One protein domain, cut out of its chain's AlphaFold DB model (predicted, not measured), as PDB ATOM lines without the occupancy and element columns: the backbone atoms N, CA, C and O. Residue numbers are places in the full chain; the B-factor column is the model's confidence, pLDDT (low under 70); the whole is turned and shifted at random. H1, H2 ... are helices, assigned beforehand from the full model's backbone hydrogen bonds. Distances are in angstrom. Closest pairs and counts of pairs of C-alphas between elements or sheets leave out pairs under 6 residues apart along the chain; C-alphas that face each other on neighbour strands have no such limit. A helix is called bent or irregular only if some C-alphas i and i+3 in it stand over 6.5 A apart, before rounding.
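This is residues 12 to 93 of the 414 residues of an uncharacterized protein of Candidatus Uhrbacteria bacterium (UniProt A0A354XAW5). Two long helices, H3 and H6, lie side by side and run opposite ways along the length of the domain, and four short helices, H2, H1, H4 and H5, are strung in a looser row along one side of this pair. H1 crosses the direction of the long pair near the middle of the row, with H4 next to it, while H2 and H5 lie toward the two ends. The printed part has 82 residues with six named helices, H1 to H6 in order along the chain, and no named strand; the class is all helix. The whole is compact, with a radius of gyration of the C-alphas of 12.4 A, yet elongated, spanning 37 by 20 by 20 A.

H1, residues 13 to 21, touches H4, residues 57 to 61; their closest C-alphas, those of Gly 17 and Ala 61, are 3.5 A apart. H2, residues 24 to 29, and H3, residues 33 to 52, form a helical hairpin: they only just touch, with 3 pairs of C-alphas within 8 A, the closest being Arg 28 and Arg 36 at 6.0 A, and H3 does so with residues 36 to 39 alone. Their tilt is a shallow 33 degrees, only just short of steep, opposite ways. H1 is close to H3 but not clearly touching it, about perpendicular at 88 degrees, with the closest C-alphas, Val 20 and Arg 43, 6.4 A apart. H3 touches H6, residues 75 to 93, at a shallow tilt of 27 degrees, opposite ways; their closest C-alphas, Ile 46 and Leu 84, are 6.4 A apart. H3 touches H4 only at the corner, with residues 47 to 51 alone; the closest C-alphas, Ala 50 and Arg 57, are 6.8 A apart. H4 touches H5, residues 63 to 70, only at the corner, with C-alphas 59 and 65 closest at 4.9 A. H3 and H5 are apart. Every O i to N i+4 pair is within hydrogen-bond range in H1, H2, H5 and H6; in H3 it is 14 of 16, and in H4 0 of 1, beside 2 of 2 O i to N i+3 pairs.

H1 begins at C-alpha 13, (-19.242, -6.005, -28.735), and is 12.1 A long. H2 measures 8.1 A, H4 7.7 A and H5 10.0 A. H3 is 29.7 A long and irregular: C-alphas 34 and 37 are 7.1 A apart. H6, 26.7 A long, ends at C-alpha 93, (-8.013, -4.170, -32.986).

The two C-alphas farthest apart, those of Glu 33 and Lys 72, are 37.1 A apart. The printed part has no cut, and the five links between its helices are tight. The mean pLDDT of the printed part is 76.7; residues 12 to 26 and residue 76 are under 70.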
ATOM      1  N   PRO A  12     -15.534  -9.291 -27.910       49.69
ATOM      2  CA  PRO A  12     -16.934  -8.883 -27.749       49.69
ATOM      3  C   PRO A  12     -17.253  -7.435 -28.183       49.69
ATOM      4  O   PRO A  12     -16.521  -6.477 -27.936       49.69
ATOM      5  N   SER A  13     -18.495  -7.265 -28.624       51.81
ATOM      6  CA  SER A  13     -19.242  -6.005 -28.735       51.81
ATOM      7  C   SER A  13     -19.144  -5.023 -27.555       51.81
ATOM      8  O   SER A  13     -19.580  -3.883 -27.677       51.81
ATOM      9  N   ALA A  14     -18.624  -5.455 -26.404       49.91
ATOM     10  CA  ALA A  14     -18.409  -4.617 -25.232       49.91
ATOM     11  C   ALA A  14     -17.317  -3.554 -25.461       49.91
ATOM     12  O   ALA A  14     -17.508  -2.420 -25.043       49.91
ATOM     13  N   ILE A  15     -16.236  -3.878 -26.187       56.38
ATOM     14  CA  ILE A  15     -15.154  -2.918 -26.501       56.38
ATOM     15  C   ILE A  15     -15.665  -1.835 -27.463       56.38
ATOM     16  O   ILE A  15     -15.387  -0.651 -27.287       56.38
ATOM     17  N   LEU A  16     -16.460  -2.247 -28.454       60.12
ATOM     18  CA  LEU A  16     -17.165  -1.364 -29.388       60.12
ATOM     19  C   LEU A  16     -18.134  -0.440 -28.633       60.12
ATOM     20  O   LEU A  16     -18.122   0.772 -28.832       60.12
ATOM     21  N   GLY A  17     -18.914  -1.004 -27.708       60.81
ATOM     22  CA  GLY A  17     -19.840  -0.252 -26.867       60.81
ATOM     23  C   GLY A  17     -19.165   0.769 -25.949       60.81
ATOM     24  O   GLY A  17     -19.605   1.917 -25.901       60.81
ATOM     25  N   GLU A  18     -18.083   0.393 -25.262       61.59
ATOM     26  CA  GLU A  18     -17.309   1.302 -24.402       61.59
ATOM     27  C   GLU A  18     -16.652   2.429 -25.210       61.59
ATOM     28  O   GLU A  18     -16.790   3.601 -24.857       61.59
ATOM     29  N   ALA A  19     -16.025   2.106 -26.347       57.84
ATOM     30  CA  ALA A  19     -15.362   3.084 -27.211       57.84
ATOM     31  C   ALA A  19     -16.335   4.123 -27.811       57.84
ATOM     32  O   ALA A  19     -15.968   5.284 -28.021       57.84
ATOM     33  N   VAL A  20     -17.589   3.734 -28.061       61.31
ATOM     34  CA  VAL A  20     -18.628   4.635 -28.583       61.31
ATOM     35  C   VAL A  20     -19.276   5.470 -27.463       61.31
ATOM     36  O   VAL A  20     -19.519   6.671 -27.661       61.31
ATOM     37  N   LEU A  21     -19.517   4.895 -26.273       62.34
ATOM     38  CA  LEU A  21     -20.356   5.505 -25.227       62.34
ATOM     39  C   LEU A  21     -19.632   6.126 -24.016       62.34
ATOM     40  O   LEU A  21     -20.144   7.136 -23.527       62.34
ATOM     41  N   SER A  22     -18.487   5.620 -23.518       48.78
ATOM     42  CA  SER A  22     -17.873   6.169 -22.282       48.78
ATOM     43  C   SER A  22     -16.437   5.692 -21.953       48.78
ATOM     44  O   SER A  22     -16.156   4.504 -22.009       48.78
ATOM     45  N   SER A  23     -15.598   6.625 -21.462       51.28
ATOM     46  CA  SER A  23     -14.133   6.559 -21.201       51.28
ATOM     47  C   SER A  23     -13.253   6.652 -22.457       51.28
ATOM     48  O   SER A  23     -12.475   5.766 -22.805       51.28
ATOM     49  N   VAL A  24     -13.405   7.776 -23.165       58.66
ATOM     50  CA  VAL A  24     -12.765   8.047 -24.462       58.66
ATOM     51  C   VAL A  24     -11.246   8.185 -24.340       58.66
ATOM     52  O   VAL A  24     -10.546   7.851 -25.287       58.66
ATOM     53  N   SER A  25     -10.721   8.635 -23.192       60.75
ATOM     54  CA  SER A  25      -9.278   8.829 -23.017       60.75
ATOM     55  C   SER A  25      -8.522   7.518 -23.155       60.75
ATOM     56  O   SER A  25      -7.647   7.437 -23.994       60.75
ATOM     57  N   ASP A  26      -8.900   6.456 -22.451       68.12
ATOM     58  CA  ASP A  26      -8.037   5.271 -22.380       68.12
ATOM     59  C   ASP A  26      -7.999   4.499 -23.709       68.12
ATOM     60  O   ASP A  26      -6.937   4.058 -24.153       68.12
ATOM     61  N   VAL A  27      -9.140   4.391 -24.400       74.56
ATOM     62  CA  VAL A  27      -9.221   3.710 -25.702       74.56
ATOM     63  C   VAL A  27      -8.550   4.536 -26.798       74.56
ATOM     64  O   VAL A  27      -7.742   3.993 -27.555       74.56
ATOM     65  N   ARG A  28      -8.820   5.845 -26.865       78.06
ATOM     66  CA  ARG A  28      -8.168   6.751 -27.824       78.06
ATOM     67  C   ARG A  28      -6.672   6.858 -27.553       78.06
ATOM     68  O   ARG A  28      -5.874   6.832 -28.484       78.06
ATOM     69  N   ASP A  29      -6.276   6.968 -26.292       79.44
ATOM     70  CA  ASP A  29      -4.881   7.152 -25.901       79.44
ATOM     71  C   ASP A  29      -4.079   5.855 -26.081       79.44
ATOM     72  O   ASP A  29      -2.869   5.934 -26.299       79.44
ATOM     73  N   SER A  30      -4.754   4.693 -26.130       82.12
ATOM     74  CA  SER A  30      -4.174   3.415 -26.574       82.12
ATOM     75  C   SER A  30      -3.838   3.361 -28.072       82.12
ATOM     76  O   SER A  30      -3.114   2.458 -28.494       82.12
ATOM     77  N   LEU A  31      -4.364   4.287 -28.887       80.00
ATOM     78  CA  LEU A  31      -4.018   4.403 -30.303       80.00
ATOM     79  C   LEU A  31      -2.769   5.282 -30.484       80.00
ATOM     80  O   LEU A  31      -2.608   6.280 -29.766       80.00
ATOM     81  N   PRO A  32      -1.919   4.975 -31.485       80.56
ATOM     82  CA  PRO A  32      -0.863   5.873 -31.928       80.56
ATOM     83  C   PRO A  32      -1.417   7.275 -32.175       80.56
ATOM     84  O   PRO A  32      -2.488   7.432 -32.763       80.56
ATOM     85  N   GLU A  33      -0.678   8.300 -31.754       74.00
ATOM     86  CA  GLU A  33      -1.142   9.693 -31.768       74.00
ATOM     87  C   GLU A  33      -1.626  10.145 -33.157       74.00
ATOM     88  O   GLU A  33      -2.690  10.751 -33.282       74.00
ATOM     89  N   GLN A  34      -0.927   9.709 -34.210       72.56
ATOM     90  CA  GLN A  34      -1.273   9.941 -35.617       72.56
ATOM     91  C   GLN A  34      -2.633   9.362 -36.066       72.56
ATOM     92  O   GLN A  34      -3.131   9.718 -37.130       72.56
ATOM     93  N   HIS A  35      -3.242   8.458 -35.297       77.44
ATOM     94  CA  HIS A  35      -4.499   7.780 -35.641       77.44
ATOM     95  C   HIS A  35      -5.674   8.183 -34.747       77.44
ATOM     96  O   HIS A  35      -6.811   7.792 -35.005       77.44
ATOM     97  N   ARG A  36      -5.430   9.028 -33.738       81.44
ATOM     98  CA  ARG A  36      -6.468   9.517 -32.821       81.44
ATOM     99  C   ARG A  36      -7.504  10.392 -33.523       81.44
ATOM    100  O   ARG A  36      -8.684  10.286 -33.217       81.44
ATOM    101  N   ALA A  37      -7.092  11.203 -34.499       74.06
ATOM    102  CA  ALA A  37      -8.027  12.001 -35.296       74.06
ATOM    103  C   ALA A  37      -8.982  11.113 -36.114       74.06
ATOM    104  O   ALA A  37     -10.185  11.342 -36.111       74.06
ATOM    105  N   HIS A  38      -8.458  10.056 -36.741       77.25
ATOM    106  CA  HIS A  38      -9.264   9.100 -37.506       77.25
ATOM    107  C   HIS A  38     -10.253   8.330 -36.616       77.25
ATOM    108  O   HIS A  38     -11.392   8.105 -37.020       77.25
ATOM    109  N   PHE A  39      -9.844   7.986 -35.390       83.94
ATOM    110  CA  PHE A  39     -10.735   7.418 -34.376       83.94
ATOM    111  C   PHE A  39     -11.916   8.338 -34.064       83.94
ATOM    112  O   PHE A  39     -13.056   7.881 -34.097       83.94
ATOM    113  N   GLU A  40     -11.663   9.624 -33.803       81.25
ATOM    114  CA  GLU A  40     -12.736  10.582 -33.514       81.25
ATOM    115  C   GLU A  40     -13.656  10.787 -34.723       81.25
ATOM    116  O   GLU A  40     -14.871  10.846 -34.551       81.25
ATOM    117  N   THR A  41     -13.114  10.816 -35.946       80.19
ATOM    118  CA  THR A  41     -13.920  10.905 -37.174       80.19
ATOM    119  C   THR A  41     -14.864   9.713 -37.321       80.19
ATOM    120  O   THR A  41     -16.070   9.912 -37.421       80.19
ATOM    121  N   LEU A  42     -14.350   8.479 -37.280       80.69
ATOM    122  CA  LEU A  42     -15.174   7.268 -37.390       80.69
ATOM    123  C   LEU A  42     -16.218   7.178 -36.272       80.69
ATOM    124  O   LEU A  42     -17.365   6.801 -36.503       80.69
ATOM    125  N   ARG A  43     -15.821   7.535 -35.048       85.00
ATOM    126  CA  ARG A  43     -16.725   7.557 -33.901       85.00
ATOM    127  C   ARG A  43     -17.865   8.549 -34.112       85.00
ATOM    128  O   ARG A  43     -19.013   8.215 -33.823       85.00
ATOM    129  N   GLN A  44     -17.553   9.750 -34.593       80.50
ATOM    130  CA  GLN A  44     -18.558  10.770 -34.859       80.50
ATOM    131  C   GLN A  44     -19.480  10.348 -36.010       80.50
ATOM    132  O   GLN A  44     -20.689  10.451 -35.855       80.50
ATOM    133  N   GLU A  45     -18.947   9.744 -37.078       82.50
ATOM    134  CA  GLU A  45     -19.754   9.180 -38.173       82.50
ATOM    135  C   GLU A  45     -20.774   8.142 -37.674       82.50
ATOM    136  O   GLU A  45     -21.933   8.174 -38.084       82.50
ATOM    137  N   ILE A  46     -20.379   7.246 -36.760       85.19
ATOM    138  CA  ILE A  46     -21.290   6.255 -36.158       85.19
ATOM    139  C   ILE A  46     -22.384   6.936 -35.325       85.19
ATOM    140  O   ILE A  46     -23.546   6.529 -35.379       85.19
ATOM    141  N   ILE A  47     -22.026   7.958 -34.540       81.88
ATOM    142  CA  ILE A  47     -22.977   8.701 -33.703       81.88
ATOM    143  C   ILE A  47     -23.979   9.463 -34.574       81.88
ATOM    144  O   ILE A  47     -25.183   9.369 -34.333       81.88
ATOM    145  N   ASP A  48     -23.492  10.167 -35.592       79.94
ATOM    146  CA  ASP A  48     -24.317  10.957 -36.503       79.94
ATOM    147  C   ASP A  48     -25.255  10.052 -37.307       79.94
ATOM    148  O   ASP A  48     -26.444  10.347 -37.432       79.94
ATOM    149  N   PHE A  49     -24.758   8.897 -37.774       85.44
ATOM    150  CA  PHE A  49     -25.586   7.874 -38.410       85.44
ATOM    151  C   PHE A  49     -26.695   7.393 -37.464       85.44
ATOM    152  O   PHE A  49     -27.873   7.397 -37.821       85.44
ATOM    153  N   ALA A  50     -26.353   7.016 -36.230       85.81
ATOM    154  CA  ALA A  50     -27.344   6.547 -35.264       85.81
ATOM    155  C   ALA A  50     -28.422   7.605 -34.987       85.81
ATOM    156  O   ALA A  50     -29.613   7.289 -34.980       85.81
ATOM    157  N   GLN A  51     -28.017   8.866 -34.828       83.25
ATOM    158  CA  GLN A  51     -28.931   9.984 -34.620       83.25
ATOM    159  C   GLN A  51     -29.870  10.187 -35.819       83.25
ATOM    160  O   GLN A  51     -31.076  10.345 -35.625       83.25
ATOM    161  N   ALA A  52     -29.346  10.128 -37.043       82.25
ATOM    162  CA  ALA A  52     -30.130  10.294 -38.265       82.25
ATOM    163  C   ALA A  52     -31.209   9.216 -38.443       82.25
ATOM    164  O   ALA A  52     -32.308   9.503 -38.921       82.25
ATOM    165  N   HIS A  53     -30.929   7.989 -38.001       85.94
ATOM    166  CA  HIS A  53     -31.846   6.854 -38.111       85.94
ATOM    167  C   HIS A  53     -32.667   6.590 -36.837       85.94
ATOM    168  O   HIS A  53     -33.304   5.544 -36.718       85.94
ATOM    169  N   ASN A  54     -32.693   7.536 -35.887       86.81
ATOM    170  CA  ASN A  54     -33.382   7.402 -34.595       86.81
ATOM    171  C   ASN A  54     -32.968   6.143 -33.807       86.81
ATOM    172  O   ASN A  54     -33.766   5.568 -33.063       86.81
ATOM    173  N   ILE A  55     -31.720   5.704 -33.971       85.69
ATOM    174  CA  ILE A  55     -31.136   4.604 -33.211       85.69
ATOM    175  C   ILE A  55     -30.679   5.180 -31.865       85.69
ATOM    176  O   ILE A  55     -29.813   6.059 -31.843       85.69
ATOM    177  N   PRO A  56     -31.231   4.714 -30.728       83.50
ATOM    178  CA  PRO A  56     -30.809   5.189 -29.418       83.50
ATOM    179  C   PRO A  56     -29.313   4.964 -29.229       83.50
ATOM    180  O   PRO A  56     -28.794   3.894 -29.554       83.50
ATOM    181  N   ARG A  57     -28.612   5.945 -28.666       78.25
ATOM    182  CA  ARG A  57     -27.159   5.869 -28.479       78.25
ATOM    183  C   ARG A  57     -26.768   4.638 -27.653       78.25
ATOM    184  O   ARG A  57     -25.769   3.988 -27.935       78.25
ATOM    185  N   GLU A  58     -27.599   4.268 -26.683       79.62
ATOM    186  CA  GLU A  58     -27.450   3.089 -25.825       79.62
ATOM    187  C   GLU A  58     -27.522   1.770 -26.604       79.62
ATOM    188  O   GLU A  58     -26.972   0.761 -26.157       79.62
ATOM    189  N   ALA A  59     -28.191   1.763 -27.762       82.75
ATOM    190  CA  ALA A  59     -28.253   0.598 -28.633       82.75
ATOM    191  C   ALA A  59     -26.884   0.296 -29.253       82.75
ATOM    192  O   ALA A  59     -26.549  -0.873 -29.402       82.75
ATOM    193  N   LEU A  60     -26.044   1.309 -29.506       80.00
ATOM    194  CA  LEU A  60     -24.702   1.121 -30.078       80.00
ATOM    195  C   LEU A  60     -23.763   0.298 -29.179       80.00
ATOM    196  O   LEU A  60     -22.808  -0.287 -29.679       80.00
ATOM    197  N   ALA A  61     -24.043   0.201 -27.874       75.19
ATOM    198  CA  ALA A  61     -23.287  -0.654 -26.953       75.19
ATOM    199  C   ALA A  61     -23.953  -1.990 -26.620       75.19
ATOM    200  O   ALA A  61     -23.400  -2.778 -25.851       75.19
ATOM    201  N   LYS A  62     -25.143  -2.261 -27.161       81.00
ATOM    202  CA  LYS A  62     -25.924  -3.459 -26.842       81.00
ATOM    203  C   LYS A  62     -26.253  -4.205 -28.134       81.00
ATOM    204  O   LYS A  62     -27.180  -3.794 -28.825       81.00
ATOM    205  N   PRO A  63     -25.560  -5.318 -28.445       78.62
ATOM    206  CA  PRO A  63     -25.750  -6.072 -29.689       78.62
ATOM    207  C   PRO A  63     -27.197  -6.398 -30.012       78.62
ATOM    208  O   PRO A  63     -27.609  -6.267 -31.158       78.62
ATOM    209  N   ASP A  64     -27.968  -6.795 -29.001       79.69
ATOM    210  CA  ASP A  64     -29.361  -7.186 -29.188       79.69
ATOM    211  C   ASP A  64     -30.225  -5.986 -29.598       79.69
ATOM    212  O   ASP A  64     -31.014  -6.088 -30.536       79.69
ATOM    213  N   LEU A  65     -30.011  -4.822 -28.969       83.88
ATOM    214  CA  LEU A  65     -30.709  -3.582 -29.324       83.88
ATOM    215  C   LEU A  65     -30.242  -3.036 -30.674       83.88
ATOM    216  O   LEU A  65     -31.063  -2.563 -31.457       83.88
ATOM    217  N   LEU A  66     -28.941  -3.118 -30.967       84.06
ATOM    218  CA  LEU A  66     -28.391  -2.712 -32.257       84.06
ATOM    219  C   LEU A  66     -28.952  -3.571 -33.385       84.06
ATOM    220  O   LEU A  66     -29.323  -3.039 -34.423       84.06
ATOM    221  N   ARG A  67     -29.064  -4.888 -33.179       84.56
ATOM    222  CA  ARG A  67     -29.632  -5.820 -34.158       84.56
ATOM    223  C   ARG A  67     -31.117  -5.551 -34.391       84.56
ATOM    224  O   ARG A  67     -31.562  -5.560 -35.537       84.56
ATOM    225  N   GLU A  68     -31.875  -5.275 -33.332       85.50
ATOM    226  CA  GLU A  68     -33.284  -4.898 -33.449       85.50
ATOM    227  C   GLU A  68     -33.454  -3.576 -34.214       85.50
ATOM    228  O   GLU A  68     -34.298  -3.484 -35.106       85.50
ATOM    229  N   ALA A  69     -32.626  -2.568 -33.922       84.88
ATOM    230  CA  ALA A  69     -32.630  -1.293 -34.635       84.88
ATOM    231  C   ALA A  69     -32.222  -1.465 -36.108       84.88
ATOM    232  O   ALA A  69     -32.915  -0.985 -37.002       84.88
ATOM    233  N   ALA A  70     -31.157  -2.226 -36.365       83.56
ATOM    234  CA  ALA A  70     -30.636  -2.493 -37.700       83.56
ATOM    235  C   ALA A  70     -31.631  -3.261 -38.584       83.56
ATOM    236  O   ALA A  70     -31.723  -2.985 -39.773       83.56
ATOM    237  N   SER A  71     -32.445  -4.164 -38.020       86.06
ATOM    238  CA  SER A  71     -33.484  -4.878 -38.787       86.06
ATOM    239  C   SER A  71     -34.581  -3.978 -39.371       86.06
ATOM    240  O   SER A  71     -35.342  -4.418 -40.230       86.06
ATOM    241  N   LYS A  72     -34.676  -2.729 -38.895       88.31
ATOM    242  CA  LYS A  72     -35.644  -1.725 -39.352       88.31
ATOM    243  C   LYS A  72     -35.044  -0.790 -40.412       88.31
ATOM    244  O   LYS A  72     -35.770   0.048 -40.941       88.31
ATOM    245  N   LEU A  73     -33.747  -0.914 -40.708       80.25
ATOM    246  CA  LEU A  73     -33.064  -0.098 -41.705       80.25
ATOM    247  C   LEU A  73     -33.315  -0.626 -43.126       80.25
ATOM    248  O   LEU A  73     -33.334  -1.843 -43.338       80.25
ATOM    249  N   PRO A  74     -33.450   0.266 -44.120       81.19
ATOM    250  CA  PRO A  74     -33.281  -0.090 -45.524       81.19
ATOM    251  C   PRO A  74     -31.934  -0.784 -45.770       81.19
ATOM    252  O   PRO A  74     -30.946  -0.494 -45.095       81.19
ATOM    253  N   THR A  75     -31.864  -1.661 -46.776       76.12
ATOM    254  CA  THR A  75     -30.628  -2.390 -47.121       76.12
ATOM    255  C   THR A  75     -29.398  -1.482 -47.289       76.12
ATOM    256  O   THR A  75     -28.365  -1.826 -46.718       76.12
ATOM    257  N   PRO A  76     -29.467  -0.320 -47.977       68.94
ATOM    258  CA  PRO A  76     -28.305   0.565 -48.112       68.94
ATOM    259  C   PRO A  76     -27.796   1.107 -46.768       68.94
ATOM    260  O   PRO A  76     -26.593   1.127 -46.518       68.94
ATOM    261  N   ASP A  77     -28.707   1.482 -45.869       77.56
ATOM    262  CA  ASP A  77     -28.363   2.002 -44.541       77.56
ATOM    263  C   ASP A  77     -27.811   0.897 -43.633       77.56
ATOM    264  O   ASP A  77     -26.907   1.130 -42.829       77.56
ATOM    265  N   LEU A  78     -28.317  -0.330 -43.781       80.06
ATOM    266  CA  LEU A  78     -27.788  -1.503 -43.092       80.06
ATOM    267  C   LEU A  78     -26.350  -1.811 -43.535       80.06
ATOM    268  O   LEU A  78     -25.492  -2.069 -42.691       80.06
ATOM    269  N   GLU A  79     -26.082  -1.765 -44.843       75.38
ATOM    270  CA  GLU A  79     -24.740  -1.925 -45.414       75.38
ATOM    271  C   GLU A  79     -23.791  -0.828 -44.902       75.38
ATOM    272  O   GLU A  79     -22.677  -1.132 -44.469       75.38
ATOM    273  N   ARG A  80     -24.254   0.431 -44.863       77.06
ATOM    274  CA  ARG A  80     -23.494   1.570 -44.324       77.06
ATOM    275  C   ARG A  80     -23.162   1.391 -42.844       77.06
ATOM    276  O   ARG A  80     -22.006   1.555 -42.452       77.06
ATOM    277  N   LEU A  81     -24.146   1.024 -42.020       83.69
ATOM    278  CA  LEU A  81     -23.933   0.777 -40.594       83.69
ATOM    279  C   LEU A  81     -22.934  -0.363 -40.371       83.69
ATOM    280  O   LEU A  81     -22.026  -0.229 -39.552       83.69
ATOM    281  N   ALA A  82     -23.074  -1.467 -41.110       81.69
ATOM    282  CA  ALA A  82     -22.152  -2.595 -41.026       81.69
ATOM    283  C   ALA A  82     -20.716  -2.168 -41.366       81.69
ATOM    284  O   ALA A  82     -19.791  -2.490 -40.623       81.69
ATOM    285  N   ASN A  83     -20.542  -1.376 -42.427       76.19
ATOM    286  CA  ASN A  83     -19.239  -0.861 -42.824       76.19
ATOM    287  C   ASN A  83     -18.597   0.042 -41.757       76.19
ATOM    288  O   ASN A  83     -17.423  -0.134 -41.425       76.19
ATOM    289  N   LEU A  84     -19.356   0.995 -41.208       81.50
ATOM    290  CA  LEU A  84     -18.864   1.896 -40.164       81.50
ATOM    291  C   LEU A  84     -18.383   1.118 -38.932       81.50
ATOM    292  O   LEU A  84     -17.300   1.387 -38.408       81.50
ATOM    293  N   LEU A  85     -19.164   0.124 -38.500       85.50
ATOM    294  CA  LEU A  85     -18.830  -0.714 -37.349       85.50
ATOM    295  C   LEU A  85     -17.594  -1.583 -37.611       85.50
ATOM    296  O   LEU A  85     -16.722  -1.654 -36.748       85.50
ATOM    297  N   GLU A  86     -17.477  -2.182 -38.797       83.06
ATOM    298  CA  GLU A  86     -16.328  -3.012 -39.180       83.06
ATOM    299  C   GLU A  86     -15.021  -2.201 -39.212       83.06
ATOM    300  O   GLU A  86     -13.998  -2.634 -38.677       83.06
ATOM    301  N   ARG A  87     -15.051  -0.979 -39.767       77.56
ATOM    302  CA  ARG A  87     -13.893  -0.064 -39.785       77.56
ATOM    303  C   ARG A  87     -13.471   0.347 -38.381       77.56
ATOM    304  O   ARG A  87     -12.278   0.374 -38.068       77.56
ATOM    305  N   PHE A  88     -14.445   0.668 -37.534       84.75
ATOM    306  CA  PHE A  88     -14.175   1.059 -36.158       84.75
ATOM    307  C   PHE A  88     -13.597  -0.108 -35.353       84.75
ATOM    308  O   PHE A  88     -12.604   0.063 -34.645       84.75
ATOM    309  N   GLU A  89     -14.137  -1.316 -35.529       83.31
ATOM    310  CA  GLU A  89     -13.593  -2.537 -34.936       83.31
ATOM    311  C   GLU A  89     -12.159  -2.813 -35.407       83.31
ATOM    312  O   GLU A  89     -11.277  -3.089 -34.587       83.31
ATOM    313  N   TYR A  90     -11.890  -2.672 -36.710       82.44
ATOM    314  CA  TYR A  90     -10.549  -2.838 -37.264       82.44
ATOM    315  C   TYR A  90      -9.549  -1.876 -36.617       82.44
ATOM    316  O   TYR A  90      -8.480  -2.310 -36.179       82.44
ATOM    317  N   LEU A  91      -9.892  -0.585 -36.533       82.31
ATOM    318  CA  LEU A  91      -9.037   0.440 -35.935       82.31
ATOM    319  C   LEU A  91      -8.715   0.116 -34.472       82.31
ATOM    320  O   LEU A  91      -7.565   0.219 -34.041       82.31
ATOM    321  N   LEU A  92      -9.722  -0.319 -33.713       84.25
ATOM    322  CA  LEU A  92      -9.560  -0.698 -32.311       84.25
ATOM    323  C   LEU A  92      -8.639  -1.911 -32.134       84.25
ATOM    324  O   LEU A  92      -7.825  -1.922 -31.204       84.25
ATOM    325  N   LYS A  93      -8.755  -2.903 -33.026       84.06
ATOM    326  CA  LYS A  93      -8.013  -4.170 -32.986       84.06
ATOM    327  C   LYS A  93      -6.567  -4.030 -33.452       84.06
ATOM    328  O   LYS A  93      -5.664  -4.534 -32.791       84.06
TER     329      LYS A  93